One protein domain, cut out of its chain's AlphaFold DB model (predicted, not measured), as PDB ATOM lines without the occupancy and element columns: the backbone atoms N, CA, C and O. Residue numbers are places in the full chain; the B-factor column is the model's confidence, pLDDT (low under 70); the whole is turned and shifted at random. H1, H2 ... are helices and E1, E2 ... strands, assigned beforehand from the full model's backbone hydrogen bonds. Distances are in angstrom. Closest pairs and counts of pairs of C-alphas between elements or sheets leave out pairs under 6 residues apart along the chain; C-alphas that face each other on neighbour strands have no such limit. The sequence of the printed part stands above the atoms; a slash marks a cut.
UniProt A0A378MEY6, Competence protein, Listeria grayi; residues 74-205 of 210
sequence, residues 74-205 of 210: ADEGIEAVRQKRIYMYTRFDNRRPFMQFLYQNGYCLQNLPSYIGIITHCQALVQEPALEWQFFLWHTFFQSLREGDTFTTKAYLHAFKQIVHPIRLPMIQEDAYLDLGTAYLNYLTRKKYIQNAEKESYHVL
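What this domain is: This is residues 74 to 205 of the 210 residues of the protein "Competence protein" of Listeria grayi (UniProt A0A378MEY6). Three helices, H3, H4 and H5, follow one another as a steeply angled chain of contacts, with a small three-stranded sheet at one end of the longest axis and H1 and H2 toward the other. H5 stands up from the sheet and H4 only grazes it; the turn of residues 91 to 96 sticks out beyond H1 and H2. The printed part has 132 residues, mostly helix by class, in the order H1, H2, H3, E1, H4, H5, E2, E3; the sheet's order is E1, E3, E2, antiparallel throughout. It is compact, with a radius of gyration of the C-alphas of 14.9 A, and spans 44 by 40 by 30 A.

Where its parts are: H1, residues 78 to 92, begins with C-alpha 78 at (0.306, -2.517, 1.137) and is 20.6 A long. H2 is residues 97 to 104, 10.6 A, and H3 residues 130 to 140, 15.4 A. E1, residues 150 to 152, 7.0 A, is followed directly by H4, residues 153 to 163, 15.6 A. H5 is residues 178 to 190, 18.7 A, with C-alpha 178 at (15.190, 12.370, -1.248). E2 is residues 194 to 196, 7.0 A. E3, residues 201 to 204, 10.0 A, ends with C-alpha 204 at (18.049, -1.832, 13.845).

How they stand to each other: H1 and H2 are apart, but only just, at 8.4 A. H1 and H3 are near each other. H2 and H3 are close but not clearly touching, with the closest C-alphas, of Phe 98 and Glu 132, 6.7 A apart. H3 touches H4 at a steep tilt of 65 degrees, opposite ways; the closest C-alphas, of Trp 133 and Ile 163, are 6.0 A apart. H4 and H5 only just touch, with 3 pairs of C-alphas within 8 A, through residues 178 to 181 of H5 alone; the closest, of Phe 160 and Gly 181, are 6.8 A apart. H4 only grazes the sheet, with residues 153 to 158. H5 is on the sheet, over E2, and stands up from it, its line rising 58 degrees out of the local plane; the C-alphas of Thr 189 and Gln 195, the closest, are 5.3 A apart. E1, H4, H5 and E2 make a split strand-helix-strand unit, two strands running the same way with helices between along the chain and E3 between them in the sheet; its crossover is right-handed. E1 and E3 are antiparallel, with N 202 and O 151 at 2.8 A. E2 and E3 form a hairpin, with N 203 and O 195 at 2.8 A. Every O i to N i+4 pair is within hydrogen-bond range in H1, H2, H3 and H5, and 6 of 7 in H4.

The domain as a whole: The C-alphas of Arg 91 and Glu 198, the two farthest apart, are 43.6 A apart. The printed part has no cut. The links H2 to H3 and H4 to H5 are long; C-alphas of residues 164 to 177 lie 9 to 25 A from the mean of the C-alphas. Mean pLDDT of the printed part is 87.8; residues 74 to 77 are under 70.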
ATOM      1  N   ALA A  74      -1.185   3.976   2.218       51.84
ATOM      2  CA  ALA A  74      -1.733   3.657   3.526       51.84
ATOM      3  C   ALA A  74      -1.330   2.227   3.902       51.84
ATOM      4  O   ALA A  74      -1.318   1.350   3.047       51.84
ATOM      5  N   ASP A  75      -1.016   1.989   5.178       58.72
ATOM      6  CA  ASP A  75      -0.570   0.680   5.679       58.72
ATOM      7  C   ASP A  75      -1.558  -0.467   5.387       58.72
ATOM      8  O   ASP A  75      -1.155  -1.624   5.246       58.72
ATOM      9  N   GLU A  76      -2.843  -0.144   5.253       55.31
ATOM     10  CA  GLU A  76      -3.916  -1.083   4.938       55.31
ATOM     11  C   GLU A  76      -3.862  -1.512   3.464       55.31
ATOM     12  O   GLU A  76      -4.210  -0.766   2.549       55.31
ATOM     13  N   GLY A  77      -3.420  -2.750   3.223       67.06
ATOM     14  CA  GLY A  77      -3.393  -3.357   1.889       67.06
ATOM     15  C   GLY A  77      -2.080  -3.196   1.122       67.06
ATOM     16  O   GLY A  77      -1.999  -3.667  -0.016       67.06
ATOM     17  N   ILE A  78      -1.039  -2.612   1.732       73.62
ATOM     18  CA  ILE A  78       0.306  -2.517   1.137       73.62
ATOM     19  C   ILE A  78       0.804  -3.883   0.648       73.62
ATOM     20  O   ILE A  78       1.301  -3.974  -0.472       73.62
ATOM     21  N   GLU A  79       0.590  -4.952   1.417       77.19
ATOM     22  CA  GLU A  79       1.033  -6.296   1.027       77.19
ATOM     23  C   GLU A  79       0.282  -6.841  -0.189       77.19
ATOM     24  O   GLU A  79       0.888  -7.390  -1.108       77.19
ATOM     25  N   ALA A  80      -1.034  -6.631  -0.266       79.50
ATOM     26  CA  ALA A  80      -1.817  -7.034  -1.434       79.50
ATOM     27  C   ALA A  80      -1.393  -6.251  -2.690       79.50
ATOM     28  O   ALA A  80      -1.284  -6.809  -3.786       79.50
ATOM     29  N   VAL A  81      -1.103  -4.954  -2.533       78.50
ATOM     30  CA  VAL A  81      -0.580  -4.104  -3.612       78.50
ATOM     31  C   VAL A  81       0.816  -4.558  -4.042       78.50
ATOM     32  O   VAL A  81       1.076  -4.640  -5.246       78.50
ATOM     33  N   ARG A  82       1.690  -4.883  -3.084       84.81
ATOM     34  CA  ARG A  82       3.032  -5.428  -3.315       84.81
ATOM     35  C   ARG A  82       2.956  -6.735  -4.098       84.81
ATOM     36  O   ARG A  82       3.562  -6.830  -5.161       84.81
ATOM     37  N   GLN A  83       2.144  -7.694  -3.652       84.06
ATOM     38  CA  GLN A  83       1.975  -8.987  -4.327       84.06
ATOM     39  C   GLN A  83       1.454  -8.832  -5.758       84.06
ATOM     40  O   GLN A  83       2.013  -9.393  -6.702       84.06
ATOM     41  N   LYS A  84       0.443  -7.976  -5.960       82.81
ATOM     42  CA  LYS A  84      -0.049  -7.650  -7.306       82.81
ATOM     43  C   LYS A  84       1.056  -7.080  -8.197       82.81
ATOM     44  O   LYS A  84       1.056  -7.326  -9.401       82.81
ATOM     45  N   ARG A  85       1.987  -6.306  -7.637       80.50
ATOM     46  CA  ARG A  85       3.102  -5.721  -8.391       80.50
ATOM     47  C   ARG A  85       4.204  -6.711  -8.686       80.50
ATOM     48  O   ARG A  85       4.665  -6.697  -9.817       80.50
ATOM     49  N   ILE A  86       4.562  -7.572  -7.741       86.44
ATOM     50  CA  ILE A  86       5.469  -8.699  -7.985       86.44
ATOM     51  C   ILE A  86       4.932  -9.522  -9.154       86.44
ATOM     52  O   ILE A  86       5.638  -9.706 -10.139       86.44
ATOM     53  N   TYR A  87       3.646  -9.886  -9.124       84.88
ATOM     54  CA  TYR A  87       3.002 -10.589 -10.234       84.88
ATOM     55  C   TYR A  87       3.119  -9.836 -11.572       84.88
ATOM     56  O   TYR A  87       3.500 -10.419 -12.588       84.88
ATOM     57  N   MET A  88       2.806  -8.535 -11.587       81.50
ATOM     58  CA  MET A  88       2.905  -7.712 -12.801       81.50
ATOM     59  C   MET A  88       4.351  -7.611 -13.303       81.50
ATOM     60  O   MET A  88       4.577  -7.681 -14.507       81.50
ATOM     61  N   TYR A  89       5.321  -7.500 -12.396       84.00
ATOM     62  CA  TYR A  89       6.741  -7.429 -12.720       84.00
ATOM     63  C   TYR A  89       7.216  -8.730 -13.370       84.00
ATOM     64  O   TYR A  89       7.749  -8.705 -14.477       84.00
ATOM     65  N   THR A  90       6.912  -9.882 -12.767       81.81
ATOM     66  CA  THR A  90       7.245 -11.194 -13.344       81.81
ATOM     67  C   THR A  90       6.585 -11.409 -14.704       81.81
ATOM     68  O   THR A  90       7.162 -12.047 -15.579       81.81
ATOM     69  N   ARG A  91       5.369 -10.890 -14.909       81.19
ATOM     70  CA  ARG A  91       4.625 -11.098 -16.157       81.19
ATOM     71  C   ARG A  91       5.074 -10.184 -17.296       81.19
ATOM     72  O   ARG A  91       5.064 -10.617 -18.444       81.19
ATOM     73  N   PHE A  92       5.390  -8.925 -17.001       78.44
ATOM     74  CA  PHE A  92       5.578  -7.896 -18.029       78.44
ATOM     75  C   PHE A  92       7.016  -7.386 -18.153       78.44
ATOM     76  O   PHE A  92       7.368  -6.903 -19.226       78.44
ATOM     77  N   ASP A  93       7.842  -7.560 -17.118       75.88
ATOM     78  CA  ASP A  93       9.195  -6.996 -17.009       75.88
ATOM     79  C   ASP A  93      10.276  -8.075 -16.782       75.88
ATOM     80  O   ASP A  93      11.401  -7.780 -16.376       75.88
ATOM     81  N   ASN A  94       9.982  -9.341 -17.096       72.62
ATOM     82  CA  ASN A  94      10.891 -10.476 -16.870       72.62
ATOM     83  C   ASN A  94      12.252 -10.391 -17.588       72.62
ATOM     84  O   ASN A  94      13.174 -11.117 -17.229       72.62
ATOM     85  N   ARG A  95      12.388  -9.526 -18.599       77.88
ATOM     86  CA  ARG A  95      13.630  -9.321 -19.364       77.88
ATOM     87  C   ARG A  95      14.510  -8.193 -18.826       77.88
ATOM     88  O   ARG A  95      15.549  -7.914 -19.420       77.88
ATOM     89  N   ARG A  96      14.108  -7.509 -17.751       82.69
ATOM     90  CA  ARG A  96      14.924  -6.436 -17.172       82.69
ATOM     91  C   ARG A  96      16.217  -6.997 -16.558       82.69
ATOM     92  O   ARG A  96      16.171  -8.093 -15.995       82.69
ATOM     93  N   PRO A  97      17.339  -6.246 -16.587       88.50
ATOM     94  CA  PRO A  97      18.604  -6.665 -15.969       88.50
ATOM     95  C   PRO A  97      18.455  -7.083 -14.503       88.50
ATOM     96  O   PRO A  97      19.093  -8.028 -14.053       88.50
ATOM     97  N   PHE A  98      17.536  -6.444 -13.777       91.06
ATOM     98  CA  PHE A  98      17.177  -6.814 -12.412       91.06
ATOM     99  C   PHE A  98      16.773  -8.290 -12.256       91.06
ATOM    100  O   PHE A  98      17.222  -8.958 -11.331       91.06
ATOM    101  N   MET A  99      15.975  -8.840 -13.175       90.25
ATOM    102  CA  MET A  99      15.547 -10.244 -13.099       90.25
ATOM    103  C   MET A  99      16.699 -11.212 -13.343       90.25
ATOM    104  O   MET A  99      16.768 -12.259 -12.702       90.25
ATOM    105  N   GLN A 100      17.616 -10.849 -14.245       89.94
ATOM    106  CA  GLN A 100      18.839 -11.615 -14.470       89.94
ATOM    107  C   GLN A 100      19.713 -11.604 -13.215       89.94
ATOM    108  O   GLN A 100      20.172 -12.663 -12.796       89.94
ATOM    109  N   PHE A 101      19.861 -10.441 -12.572       93.06
ATOM    110  CA  PHE A 101      20.599 -10.305 -11.318       93.06
ATOM    111  C   PHE A 101      20.011 -11.188 -10.211       93.06
ATOM    112  O   PHE A 101      20.750 -11.924  -9.557       93.06
ATOM    113  N   LEU A 102      18.686 -11.153 -10.016       92.50
ATOM    114  CA  LEU A 102      18.016 -11.994  -9.020       92.50
ATOM    115  C   LEU A 102      18.290 -13.476  -9.268       92.50
ATOM    116  O   LEU A 102      18.723 -14.175  -8.358       92.50
ATOM    117  N   TYR A 103      18.092 -13.928 -10.510       89.62
ATOM    118  CA  TYR A 103      18.303 -15.321 -10.892       89.62
ATOM    119  C   TYR A 103      19.753 -15.770 -10.667       89.62
ATOM    120  O   TYR A 103      19.987 -16.820 -10.074       89.62
ATOM    121  N   GLN A 104      20.725 -14.954 -11.083       92.31
ATOM    122  CA  GLN A 104      22.154 -15.253 -10.928       92.31
ATOM    123  C   GLN A 104      22.595 -15.336  -9.462       92.31
ATOM    124  O   GLN A 104      23.501 -16.101  -9.148       92.31
ATOM    125  N   ASN A 105      21.944 -14.592  -8.567       91.25
ATOM    126  CA  ASN A 105      22.239 -14.598  -7.133       91.25
ATOM    127  C   ASN A 105      21.324 -15.543  -6.328       91.25
ATOM    128  O   ASN A 105      21.334 -15.509  -5.101       91.25
ATOM    129  N   GLY A 106      20.524 -16.386  -6.995       90.44
ATOM    130  CA  GLY A 106      19.664 -17.375  -6.335       90.44
ATOM    131  C   GLY A 106      18.422 -16.797  -5.645       90.44
ATOM    132  O   GLY A 106      17.781 -17.486  -4.850       90.44
ATOM    133  N   TYR A 107      18.050 -15.551  -5.944       91.69
ATOM    134  CA  TYR A 107      16.860 -14.914  -5.390       91.69
ATOM    135  C   TYR A 107      15.608 -15.230  -6.215       91.69
ATOM    136  O   TYR A 107      15.608 -15.211  -7.448       91.69
ATOM    137  N   CYS A 108      14.491 -15.446  -5.521       88.31
ATOM    138  CA  CYS A 108      13.166 -15.578  -6.113       88.31
ATOM    139  C   CYS A 108      12.345 -14.327  -5.802       88.31
ATOM    140  O   CYS A 108      12.202 -13.939  -4.643       88.31
ATOM    141  N   LEU A 109      11.740 -13.726  -6.830       87.12
ATOM    142  CA  LEU A 109      10.982 -12.482  -6.678       87.12
ATOM    143  C   LEU A 109       9.821 -12.600  -5.674       87.12
ATOM    144  O   LEU A 109       9.522 -11.644  -4.963       87.12
ATOM    145  N   GLN A 110       9.179 -13.770  -5.603       86.31
ATOM    146  CA  GLN A 110       8.069 -14.023  -4.676       86.31
ATOM    147  C   GLN A 110       8.527 -14.136  -3.217       86.31
ATOM    148  O   GLN A 110       7.748 -13.827  -2.316       86.31
ATOM    149  N   ASN A 111       9.788 -14.518  -3.005       87.69
ATOM    150  CA  ASN A 111      10.374 -14.756  -1.688       87.69
ATOM    151  C   ASN A 111      11.185 -13.559  -1.189       87.69
ATOM    152  O   ASN A 111      11.782 -13.633  -0.123       87.69
ATOM    153  N   LEU A 112      11.213 -12.452  -1.938       90.00
ATOM    154  CA  LEU A 112      11.830 -11.231  -1.443       90.00
ATOM    155  C   LEU A 112      11.183 -10.819  -0.112       90.00
ATOM    156  O   LEU A 112       9.958 -10.950   0.029       90.00
ATOM    157  N   PRO A 113      11.962 -10.247   0.821       89.81
ATOM    158  CA  PRO A 113      11.435  -9.736   2.072       89.81
ATOM    159  C   PRO A 113      10.228  -8.807   1.885       89.81
ATOM    160  O   PRO A 113      10.129  -8.053   0.906       89.81
ATOM    161  N   SER A 114       9.297  -8.846   2.840       88.81
ATOM    162  CA  SER A 114       8.034  -8.089   2.789       88.81
ATOM    163  C   SER A 114       8.239  -6.576   2.727       88.81
ATOM    164  O   SER A 114       7.407  -5.862   2.183       88.81
ATOM    165  N   TYR A 115       9.375  -6.073   3.206       89.06
ATOM    166  CA  TYR A 115       9.724  -4.657   3.134       89.06
ATOM    167  C   TYR A 115      10.243  -4.194   1.761       89.06
ATOM    168  O   TYR A 115      10.411  -2.995   1.575       89.06
ATOM    169  N   ILE A 116      10.452  -5.090   0.790       92.56
ATOM    170  CA  ILE A 116      10.889  -4.750  -0.577       92.56
ATOM    171  C   ILE A 116       9.684  -4.696  -1.528       92.56
ATOM    172  O   ILE A 116       8.796  -5.542  -1.462       92.56
ATOM    173  N   GLY A 117       9.656  -3.744  -2.464       88.81
ATOM    174  CA  GLY A 117       8.552  -3.545  -3.415       88.81
ATOM    175  C   GLY A 117       7.435  -2.632  -2.897       88.81
ATOM    176  O   GLY A 117       6.327  -2.629  -3.441       88.81
ATOM    177  N   ILE A 118       7.725  -1.851  -1.859       87.38
ATOM    178  CA  ILE A 118       6.806  -0.936  -1.187       87.38
ATOM    179  C   ILE A 118       6.799   0.400  -1.906       87.38
ATOM    180  O   ILE A 118       7.832   1.016  -2.125       87.38
ATOM    181  N   ILE A 119       5.629   0.905  -2.265       81.06
ATOM    182  CA  ILE A 119       5.559   2.178  -2.981       81.06
ATOM    183  C   ILE A 119       5.184   3.261  -2.008       81.06
ATOM    184  O   ILE A 119       4.225   3.125  -1.257       81.06
ATOM    185  N   THR A 120       5.929   4.354  -2.070       78.94
ATOM    186  CA  THR A 120       5.624   5.566  -1.328       78.94
ATOM    187  C   THR A 120       5.152   6.667  -2.279       78.94
ATOM    188  O   THR A 120       5.277   6.577  -3.507       78.94
ATOM    189  N   HIS A 121       4.593   7.725  -1.703       74.94
ATOM    190  CA  HIS A 121       4.104   8.906  -2.412       74.94
ATOM    191  C   HIS A 121       5.117   9.614  -3.308       74.94
ATOM    192  O   HIS A 121       4.719  10.286  -4.261       74.94
ATOM    193  N   CYS A 122       6.404   9.380  -3.081       79.38
ATOM    194  CA  CYS A 122       7.489   9.986  -3.839       79.38
ATOM    195  C   CYS A 122       7.970   9.110  -5.006       79.38
ATOM    196  O   CYS A 122       8.864   9.516  -5.738       79.38
ATOM    197  N   GLN A 123       7.404   7.911  -5.216       84.25
ATOM    198  CA  GLN A 123       7.903   6.964  -6.226       84.25
ATOM    199  C   GLN A 123       7.850   7.518  -7.661       84.25
ATOM    200  O   GLN A 123       8.596   7.067  -8.523       84.25
ATOM    201  N   ALA A 124       6.977   8.492  -7.935       79.75
ATOM    202  CA  ALA A 124       6.889   9.147  -9.239       79.75
ATOM    203  C   ALA A 124       8.064  10.101  -9.536       79.75
ATOM    204  O   ALA A 124       8.163  10.589 -10.658       79.75
ATOM    205  N   LEU A 125       8.922  10.386  -8.551       83.50
ATOM    206  CA  LEU A 125      10.056  11.305  -8.686       83.50
ATOM    207  C   LEU A 125      11.338  10.614  -9.176       83.50
ATOM    208  O   LEU A 125      12.343  11.293  -9.368       83.50
ATOM    209  N   VAL A 126      11.327   9.290  -9.365       87.62
ATOM    210  CA  VAL A 126      12.529   8.491  -9.658       87.62
ATOM    211  C   VAL A 126      12.318   7.531 -10.821       87.62
ATOM    212  O   VAL A 126      11.183   7.155 -11.129       87.62
ATOM    213  N   GLN A 127      13.413   7.147 -11.469       86.62
ATOM    214  CA  GLN A 127      13.396   6.287 -12.654       86.62
ATOM    215  C   GLN A 127      13.181   4.813 -12.288       86.62
ATOM    216  O   GLN A 127      12.431   4.097 -12.959       86.62
ATOM    217  N   GLU A 128      13.819   4.371 -11.208       89.19
ATOM    218  CA  GLU A 128      13.843   2.982 -10.766       89.19
ATOM    219  C   GLU A 128      12.516   2.595 -10.106       89.19
ATOM    220  O   GLU A 128      12.042   3.293  -9.202       89.19
ATOM    221  N   PRO A 129      11.907   1.451 -10.460       87.56
ATOM    222  CA  PRO A 129      10.762   0.939  -9.721       87.56
ATOM    223  C   PRO A 129      11.109   0.640  -8.262       87.56
ATOM    224  O   PRO A 129      12.205   0.169  -7.968       87.56
ATOM    225  N   ALA A 130      10.120   0.795  -7.373       89.56
ATOM    226  CA  ALA A 130      10.225   0.456  -5.949       89.56
ATOM    227  C   ALA A 130      10.911  -0.880  -5.671       89.56
ATOM    228  O   ALA A 130      11.748  -0.975  -4.783       89.56
ATOM    229  N   LEU A 131      10.558  -1.902  -6.447       90.69
ATOM    230  CA  LEU A 131      11.088  -3.250  -6.299       90.69
ATOM    231  C   LEU A 131      12.605  -3.312  -6.512       90.69
ATOM    232  O   LEU A 131      13.289  -3.987  -5.756       90.69
ATOM    233  N   GLU A 132      13.115  -2.591  -7.511       93.19
ATOM    234  CA  GLU A 132      14.523  -2.638  -7.904       93.19
ATOM    235  C   GLU A 132      15.382  -1.845  -6.924       93.19
ATOM    236  O   GLU A 132      16.305  -2.396  -6.328       93.19
ATOM    237  N   TRP A 133      15.053  -0.569  -6.693       94.31
ATOM    238  CA  TRP A 133      15.899   0.260  -5.837       94.31
ATOM    239  C   TRP A 133      15.870  -0.198  -4.379       94.31
ATOM    240  O   TRP A 133      16.905  -0.165  -3.717       94.31
ATOM    241  N   GLN A 134      14.728  -0.683  -3.873       95.56
ATOM    242  CA  GLN A 134      14.666  -1.228  -2.512       95.56
ATOM    243  C   GLN A 134      15.429  -2.530  -2.395       95.56
ATOM    244  O   GLN A 134      16.046  -2.759  -1.359       95.56
ATOM    245  N   PHE A 135      15.412  -3.367  -3.433       95.69
ATOM    246  CA  PHE A 135      16.218  -4.576  -3.446       95.69
ATOM    247  C   PHE A 135      17.705  -4.247  -3.421       95.69
ATOM    248  O   PHE A 135      18.413  -4.773  -2.569       95.69
ATOM    249  N   PHE A 136      18.185  -3.361  -4.295       96.06
ATOM    250  CA  PHE A 136      19.606  -3.010  -4.307       96.06
ATOM    251  C   PHE A 136      20.027  -2.317  -3.014       96.06
ATOM    252  O   PHE A 136      21.108  -2.595  -2.504       96.06
ATOM    253  N   LEU A 137      19.166  -1.480  -2.434       96.31
ATOM    254  CA  LEU A 137      19.446  -0.835  -1.154       96.31
ATOM    255  C   LEU A 137      19.457  -1.852  -0.012       96.31
ATOM    256  O   LEU A 137      20.304  -1.791   0.873       96.31
ATOM    257  N   TRP A 138      18.548  -2.824  -0.043       95.56
ATOM    258  CA  TRP A 138      18.581  -3.940   0.888       95.56
ATOM    259  C   TRP A 138      19.873  -4.746   0.748       95.56
ATOM    260  O   TRP A 138      20.586  -4.917   1.729       95.56
ATOM    261  N   HIS A 139      20.203  -5.164  -0.466       94.00
ATOM    262  CA  HIS A 139      21.330  -6.040  -0.750       94.00
ATOM    263  C   HIS A 139      22.691  -5.389  -0.451       94.00
ATOM    264  O   HIS A 139      23.594  -6.047   0.057       94.00
ATOM    265  N   THR A 140      22.845  -4.093  -0.735       93.56
ATOM    266  CA  THR A 140      24.133  -3.389  -0.585       93.56
ATOM    267  C   THR A 140      24.309  -2.697   0.761       93.56
ATOM    268  O   THR A 140      25.441  -2.543   1.213       93.56
ATOM    269  N   PHE A 141      23.219  -2.273   1.407       95.50
ATOM    270  CA  PHE A 141      23.270  -1.529   2.665       95.50
ATOM    271  C   PHE A 141      22.662  -2.339   3.814       95.50
ATOM    272  O   PHE A 141      23.381  -2.744   4.727       95.50
ATOM    273  N   PHE A 142      21.358  -2.635   3.772       94.88
ATOM    274  CA  PHE A 142      20.670  -3.202   4.940       94.88
ATOM    275  C   PHE A 142      21.093  -4.628   5.302       94.88
ATOM    276  O   PHE A 142      21.115  -4.961   6.481       94.88
ATOM    277  N   GLN A 143      21.452  -5.464   4.327       91.81
ATOM    278  CA  GLN A 143      21.854  -6.855   4.557       91.81
ATOM    279  C   GLN A 143      23.143  -6.963   5.391       91.81
ATOM    280  O   GLN A 143      23.371  -7.981   6.041       91.81
ATOM    281  N   SER A 144      23.974  -5.914   5.400       91.19
ATOM    282  CA  SER A 144      25.181  -5.854   6.234       91.19
ATOM    283  C   SER A 144      24.904  -5.489   7.697       91.19
ATOM    284  O   SER A 144      25.777  -5.684   8.540       91.19
ATOM    285  N   LEU A 145      23.699  -4.994   8.003       93.75
ATOM    286  CA  LEU A 145      23.304  -4.558   9.337       93.75
ATOM    287  C   LEU A 145      22.666  -5.703  10.131       93.75
ATOM    288  O   LEU A 145      21.791  -6.428   9.643       93.75
ATOM    289  N   ARG A 146      23.073  -5.831  11.389       93.44
ATOM    290  CA  ARG A 146      22.545  -6.783  12.368       93.44
ATOM    291  C   ARG A 146      21.580  -6.097  13.327       93.44
ATOM    292  O   ARG A 146      21.547  -4.879  13.459       93.44
ATOM    293  N   GLU A 147      20.773  -6.903  14.004       94.75
ATOM    294  CA  GLU A 147      19.947  -6.412  15.107       94.75
ATOM    295  C   GLU A 147      20.833  -5.791  16.198       94.75
ATOM    296  O   GLU A 147      21.860  -6.361  16.566       94.75
ATOM    297  N   GLY A 148      20.448  -4.607  16.680       93.25
ATOM    298  CA  GLY A 148      21.239  -3.801  17.614       93.25
ATOM    299  C   GLY A 148      22.187  -2.796  16.949       93.25
ATOM    300  O   GLY A 148      22.598  -1.840  17.613       93.25
ATOM    301  N   ASP A 149      22.481  -2.937  15.652       95.19
ATOM    302  CA  ASP A 149      23.338  -1.987  14.939       95.19
ATOM    303  C   ASP A 149      22.685  -0.604  14.822       95.19
ATOM    304  O   ASP A 149      21.464  -0.431  14.927       95.19
ATOM    305  N   THR A 150      23.523   0.400  14.562       95.19
ATOM    306  CA  THR A 150      23.090   1.771  14.284       95.19
ATOM    307  C   THR A 150      23.592   2.249  12.938       95.19
ATOM    308  O   THR A 150      24.708   1.942  12.523       95.19
ATOM    309  N   PHE A 151      22.784   3.059  12.260       95.88
ATOM    310  CA  PHE A 151      23.223   3.786  11.074       95.88
ATOM    311  C   PHE A 151      22.689   5.215  11.077       95.88
ATOM    312  O   PHE A 151      21.637   5.513  11.639       95.88
ATOM    313  N   THR A 152      23.419   6.122  10.434       95.94
ATOM    314  CA  THR A 152      23.004   7.524  10.306       95.94
ATOM    315  C   THR A 152      22.158   7.735   9.056       95.94
ATOM    316  O   THR A 152      22.363   7.077   8.030       95.94
ATOM    317  N   THR A 153      21.266   8.728   9.097       94.81
ATOM    318  CA  THR A 153      20.513   9.185   7.915       94.81
ATOM    319  C   THR A 153      21.460   9.535   6.768       94.81
ATOM    320  O   THR A 153      21.195   9.203   5.617       94.81
ATOM    321  N   LYS A 154      22.618  10.137   7.075       94.50
ATOM    322  CA  LYS A 154      23.642  10.486   6.082       94.50
ATOM    323  C   LYS A 154      24.220   9.259   5.369       94.50
ATOM    324  O   LYS A 154      24.337   9.289   4.146       94.50
ATOM    325  N   ALA A 155      24.561   8.196   6.103       95.25
ATOM    326  CA  ALA A 155      25.079   6.956   5.516       95.25
ATOM    327  C   ALA A 155      24.028   6.275   4.627       95.25
ATOM    328  O   ALA A 155      24.321   5.904   3.490       95.25
ATOM    329  N   TYR A 156      22.784   6.207   5.106       96.38
ATOM    330  CA  TYR A 156      21.661   5.690   4.327       96.38
ATOM    331  C   TYR A 156      21.430   6.493   3.039       96.38
ATOM    332  O   TYR A 156      21.355   5.921   1.955       96.38
ATOM    333  N   LEU A 157      21.355   7.826   3.133       94.88
ATOM    334  CA  LEU A 157      21.129   8.683   1.969       94.88
ATOM    335  C   LEU A 157      22.295   8.623   0.980       94.88
ATOM    336  O   LEU A 157      22.076   8.783  -0.217       94.88
ATOM    337  N   HIS A 158      23.519   8.384   1.452       95.56
ATOM    338  CA  HIS A 158      24.652   8.147   0.567       95.56
ATOM    339  C   HIS A 158      24.447   6.880  -0.271       95.56
ATOM    340  O   HIS A 158      24.538   6.964  -1.492       95.56
ATOM    341  N   ALA A 159      24.090   5.751   0.352       96.50
ATOM    342  CA  ALA A 159      23.788   4.510  -0.367       96.50
ATOM    343  C   ALA A 159      22.582   4.668  -1.312       96.50
ATOM    344  O   ALA A 159      22.637   4.272  -2.473       96.50
ATOM    345  N   PHE A 160      21.518   5.329  -0.848       96.50
ATOM    346  CA  PHE A 160      20.320   5.612  -1.640       96.50
ATOM    347  C   PHE A 160      20.637   6.382  -2.932       96.50
ATOM    348  O   PHE A 160      20.158   6.013  -4.002       96.50
ATOM    349  N   LYS A 161      21.492   7.409  -2.856       95.62
ATOM    350  CA  LYS A 161      21.901   8.232  -4.009       95.62
ATOM    351  C   LYS A 161      22.719   7.478  -5.062       95.62
ATOM    352  O   LYS A 161      22.764   7.932  -6.197       95.62
ATOM    353  N   GLN A 162      23.358   6.361  -4.705       95.50
ATOM    354  CA  GLN A 162      24.079   5.518  -5.672       95.50
ATOM    355  C   GLN A 162      23.135   4.635  -6.500       95.50
ATOM    356  O   GLN A 162      23.529   4.111  -7.536       95.50
ATOM    357  N   ILE A 163      21.904   4.435  -6.025       94.88
ATOM    358  CA  ILE A 163      20.947   3.481  -6.597       94.88
ATOM    359  C   ILE A 163      19.799   4.207  -7.299       94.88
ATOM    360  O   ILE A 163      19.284   3.722  -8.303       94.88
ATOM    361  N   VAL A 164      19.368   5.344  -6.750       93.69
ATOM    362  CA  VAL A 164      18.143   6.029  -7.157       93.69
ATOM    363  C   VAL A 164      18.455   7.293  -7.940       93.69
ATOM    364  O   VAL A 164      19.081   8.217  -7.418       93.69
ATOM    365  N   HIS A 165      17.921   7.367  -9.158       91.25
ATOM    366  CA  HIS A 165      18.114   8.496 -10.054       91.25
ATOM    367  C   HIS A 165      16.823   9.316 -10.185       91.25
ATOM    368  O   HIS A 165      15.758   8.772 -10.509       91.25
ATOM    369  N   PRO A 166      16.885  10.643  -9.968       88.94
ATOM    370  CA  PRO A 166      15.713  11.495 -10.098       88.94
ATOM    371  C   PRO A 166      15.239  11.597 -11.552       88.94
ATOM    372  O   PRO A 166      16.023  11.563 -12.509       88.94
ATOM    373  N   ILE A 167      13.933  11.788 -11.722       83.19
ATOM    374  CA  ILE A 167      13.350  12.253 -12.982       83.19
ATOM    375  C   ILE A 167      13.415  13.779 -12.985       83.19
ATOM    376  O   ILE A 167      12.903  14.437 -12.080       83.19
ATOM    377  N   ARG A 168      14.007  14.357 -14.034       80.75
ATOM    378  CA  ARG A 168      14.013  15.811 -14.227       80.75
ATOM    379  C   ARG A 168      12.608  16.281 -14.590       80.75
ATOM    380  O   ARG A 168      12.123  16.006 -15.686       80.75
ATOM    381  N   LEU A 169      11.964  16.990 -13.667       75.75
ATOM    382  CA  LEU A 169      10.630  17.555 -13.845       75.75
ATOM    383  C   LEU A 169      10.685  19.082 -13.692       75.75
ATOM    384  O   LEU A 169      11.301  19.573 -12.745       75.75
ATOM    385  N   PRO A 170      10.038  19.855 -14.585       74.00
ATOM    386  CA  PRO A 170       9.960  21.303 -14.438       74.00
ATOM    387  C   PRO A 170       9.332  21.684 -13.095       74.00
ATOM    388  O   PRO A 170       8.340  21.083 -12.687       74.00
ATOM    389  N   MET A 171       9.873  22.718 -12.445       73.75
ATOM    390  CA  MET A 171       9.354  23.280 -11.186       73.75
ATOM    391  C   MET A 171       9.385  22.339  -9.969       73.75
ATOM    392  O   MET A 171       8.768  22.646  -8.946       73.75
ATOM    393  N   ILE A 172      10.110  21.224 -10.052       76.88
ATOM    394  CA  ILE A 172      10.383  20.333  -8.921       76.88
ATOM    395  C   ILE A 172      11.871  20.437  -8.595       76.88
ATOM    396  O   ILE A 172      12.706  20.416  -9.497       76.88
ATOM    397  N   GLN A 173      12.191  20.602  -7.310       81.62
ATOM    398  CA  GLN A 173      13.577  20.698  -6.855       81.62
ATOM    399  C   GLN A 173      14.313  19.377  -7.104       81.62
ATOM    400  O   GLN A 173      13.731  18.300  -6.971       81.62
ATOM    401  N   GLU A 174      15.596  19.456  -7.462       82.75
ATOM    402  CA  GLU A 174      16.397  18.276  -7.812       82.75
ATOM    403  C   GLU A 174      16.561  17.291  -6.652       82.75
ATOM    404  O   GLU A 174      16.777  16.109  -6.889       82.75
ATOM    405  N   ASP A 175      16.436  17.754  -5.411       88.62
ATOM    406  CA  ASP A 175      16.538  16.967  -4.186       88.62
ATOM    407  C   ASP A 175      15.185  16.461  -3.665       88.62
ATOM    408  O   ASP A 175      15.159  15.666  -2.726       88.62
ATOM    409  N   ALA A 176      14.062  16.811  -4.303       84.88
ATOM    410  CA  ALA A 176      12.728  16.376  -3.874       84.88
ATOM    411  C   ALA A 176      12.570  14.843  -3.859       84.88
ATOM    412  O   ALA A 176      11.774  14.296  -3.099       84.88
ATOM    413  N   TYR A 177      13.342  14.113  -4.672       87.50
ATOM    414  CA  TYR A 177      13.341  12.649  -4.638       87.50
ATOM    415  C   TYR A 177      13.921  12.072  -3.338       87.50
ATOM    416  O   TYR A 177      13.642  10.916  -3.032       87.50
ATOM    417  N   LEU A 178      14.684  12.835  -2.546       91.75
ATOM    418  CA  LEU A 178      15.190  12.370  -1.248       91.75
ATOM    419  C   LEU A 178      14.049  12.092  -0.261       91.75
ATOM    420  O   LEU A 178      14.179  11.202   0.584       91.75
ATOM    421  N   ASP A 179      12.892  12.736  -0.445       87.94
ATOM    422  CA  ASP A 179      11.669  12.407   0.288       87.94
ATOM    423  C   ASP A 179      11.249  10.944   0.082       87.94
ATOM    424  O   ASP A 179      10.604  10.368   0.957       87.94
ATOM    425  N   LEU A 180      11.609  10.307  -1.043       89.94
ATOM    426  CA  LEU A 180      11.392   8.869  -1.264       89.94
ATOM    427  C   LEU A 180      12.169   8.034  -0.251       89.94
ATOM    428  O   LEU A 180      11.596   7.127   0.359       89.94
ATOM    429  N   GLY A 181      13.446   8.365  -0.054       92.19
ATOM    430  CA  GLY A 181      14.316   7.700   0.908       92.19
ATOM    431  C   GLY A 181      13.790   7.864   2.331       92.19
ATOM    432  O   GLY A 181      13.665   6.873   3.053       92.19
ATOM    433  N   THR A 182      13.396   9.082   2.705       90.88
ATOM    434  CA  THR A 182      12.808   9.386   4.019       90.88
ATOM    435  C   THR A 182      11.462   8.688   4.224       90.88
ATOM    436  O   THR A 182      11.199   8.123   5.287       90.88
ATOM    437  N   ALA A 183      10.598   8.665   3.206       88.12
ATOM    438  CA  ALA A 183       9.312   7.973   3.271       88.12
ATOM    439  C   ALA A 183       9.479   6.462   3.483       88.12
ATOM    440  O   ALA A 183       8.670   5.850   4.180       88.12
ATOM    441  N   TYR A 184      10.527   5.869   2.912       92.50
ATOM    442  CA  TYR A 184      10.837   4.458   3.107       92.50
ATOM    443  C   TYR A 184      11.401   4.162   4.500       92.50
ATOM    444  O   TYR A 184      10.950   3.210   5.132       92.50
ATOM    445  N   LEU A 185      12.277   5.015   5.043       93.31
ATOM    446  CA  LEU A 185      12.699   4.904   6.447       93.31
ATOM    447  C   LEU A 185      11.500   4.991   7.396       93.31
ATOM    448  O   LEU A 185      11.341   4.141   8.264       93.31
ATOM    449  N   ASN A 186      10.588   5.939   7.168       89.75
ATOM    450  CA  ASN A 186       9.352   6.046   7.945       89.75
ATOM    451  C   ASN A 186       8.499   4.772   7.877       89.75
ATOM    452  O   ASN A 186       7.914   4.370   8.884       89.75
ATOM    453  N   TYR A 187       8.427   4.127   6.709       89.25
ATOM    454  CA  TYR A 187       7.765   2.830   6.563       89.25
ATOM    455  C   TYR A 187       8.455   1.748   7.409       89.25
ATOM    456  O   TYR A 187       7.787   1.078   8.200       89.25
ATOM    457  N   LEU A 188       9.781   1.619   7.311       92.31
ATOM    458  CA  LEU A 188      10.556   0.650   8.094       92.31
ATOM    459  C   LEU A 188      10.415   0.885   9.606       92.31
ATOM    460  O   LEU A 188      10.258  -0.079  10.359       92.31
ATOM    461  N   THR A 189      10.386   2.148  10.042       92.31
ATOM    462  CA  THR A 189      10.150   2.530  11.441       92.31
ATOM    463  C   THR A 189       8.767   2.092  11.913       92.31
ATOM    464  O   THR A 189       8.631   1.453  12.955       92.31
ATOM    465  N   ARG A 190       7.715   2.356  11.125       89.12
ATOM    466  CA  ARG A 190       6.341   1.926  11.458       89.12
ATOM    467  C   ARG A 190       6.201   0.408  11.526       89.12
ATOM    468  O   ARG A 190       5.476  -0.102  12.377       89.12
ATOM    469  N   LYS A 191       6.906  -0.317  10.653       89.31
ATOM    470  CA  LYS A 191       6.947  -1.788  10.649       89.31
ATOM    471  C   LYS A 191       7.898  -2.381  11.693       89.31
ATOM    472  O   LYS A 191       7.988  -3.604  11.784       89.31
ATOM    473  N   LYS A 192       8.548  -1.543  12.509       92.50
ATOM    474  CA  LYS A 192       9.479  -1.941  13.575       92.50
ATOM    475  C   LYS A 192      10.682  -2.748  13.064       92.50
ATOM    476  O   LYS A 192      11.145  -3.648  13.756       92.50
ATOM    477  N   TYR A 193      11.174  -2.443  11.862       93.50
ATOM    478  CA  TYR A 193      12.494  -2.912  11.411       93.50
ATOM    479  C   TYR A 193      13.609  -2.032  11.966       93.50
ATOM    480  O   TYR A 193      14.690  -2.517  12.281       93.50
ATOM    481  N   ILE A 194      13.320  -0.740  12.116       95.75
ATOM    482  CA  ILE A 194      14.229   0.252  12.681       95.75
ATOM    483  C   ILE A 194      13.483   1.142  13.679       95.75
ATOM    484  O   ILE A 194      12.251   1.168  13.701       95.75
ATOM    485  N   GLN A 195      14.223   1.889  14.486       95.81
ATOM    486  CA  GLN A 195      13.691   2.891  15.403       95.81
ATOM    487  C   GLN A 195      14.549   4.148  15.352       95.81
ATOM    488  O   GLN A 195      15.770   4.051  15.261       95.81
ATOM    489  N   ASN A 196      13.917   5.321  15.438       93.06
ATOM    490  CA  ASN A 196      14.645   6.580  15.567       93.06
ATOM    491  C   ASN A 196      15.504   6.556  16.834       93.06
ATOM    492  O   ASN A 196      15.002   6.288  17.928       93.06
ATOM    493  N   ALA A 197      16.777   6.864  16.658       88.19
ATOM    494  CA  ALA A 197      17.754   7.060  17.711       88.19
ATOM    495  C   ALA A 197      18.084   8.557  17.837       88.19
ATOM    496  O   ALA A 197      17.509   9.407  17.147       88.19
ATOM    497  N   GLU A 198      19.024   8.906  18.711       85.00
ATOM    498  CA  GLU A 198      19.500  10.285  18.818       85.00
ATOM    499  C   GLU A 198      20.242  10.738  17.544       85.00
ATOM    500  O   GLU A 198      20.800   9.931  16.801       85.00
ATOM    501  N   LYS A 199      20.290  12.056  17.301       80.38
ATOM    502  CA  LYS A 199      21.151  12.682  16.273       80.38
ATOM    503  C   LYS A 199      20.971  12.120  14.849       80.38
ATOM    504  O   LYS A 199      21.949  11.779  14.189       80.38
ATOM    505  N   GLU A 200      19.728  12.031  14.368       90.12
ATOM    506  CA  GLU A 200      19.411  11.578  12.997       90.12
ATOM    507  C   GLU A 200      19.945  10.173  12.664       90.12
ATOM    508  O   GLU A 200      20.318   9.881  11.520       90.12
ATOM    509  N   SER A 201      19.999   9.297  13.664       94.25
ATOM    510  CA  SER A 201      20.379   7.899  13.490       94.25
ATOM    511  C   SER A 201      19.201   6.957  13.732       94.25
ATOM    512  O   SER A 201      18.147   7.357  14.229       94.25
ATOM    513  N   TYR A 202      19.373   5.707  13.321       96.25
ATOM    514  CA  TYR A 202      18.388   4.647  13.462       96.25
ATOM    515  C   TYR A 202      19.035   3.430  14.116       96.25
ATOM    516  O   TYR A 202      20.129   3.030  13.715       96.25
ATOM    517  N   HIS A 203      18.338   2.829  15.079       96.19
ATOM    518  CA  HIS A 203      18.649   1.507  15.623       96.19
ATOM    519  C   HIS A 203      17.937   0.429  14.812       96.19
ATOM    520  O   HIS A 203      16.753   0.573  14.502       96.19
ATOM    521  N   VAL A 204      18.631  -0.661  14.505       96.38
ATOM    522  CA  VAL A 204      18.049  -1.832  13.845       96.38
ATOM    523  C   VAL A 204      17.373  -2.716  14.889       96.38
ATOM    524  O   VAL A 204      18.024  -3.238  15.791       96.38
ATOM    525  N   LEU A 205      16.056  -2.885  14.757       94.38
ATOM    526  CA  LEU A 205      15.236  -3.705  15.654       94.38
ATOM    527  C   LEU A 205      15.074  -5.147  15.168       94.38
ATOM    528  O   LEU A 205      14.686  -6.011  15.946       94.38
TER     529      LEU A 205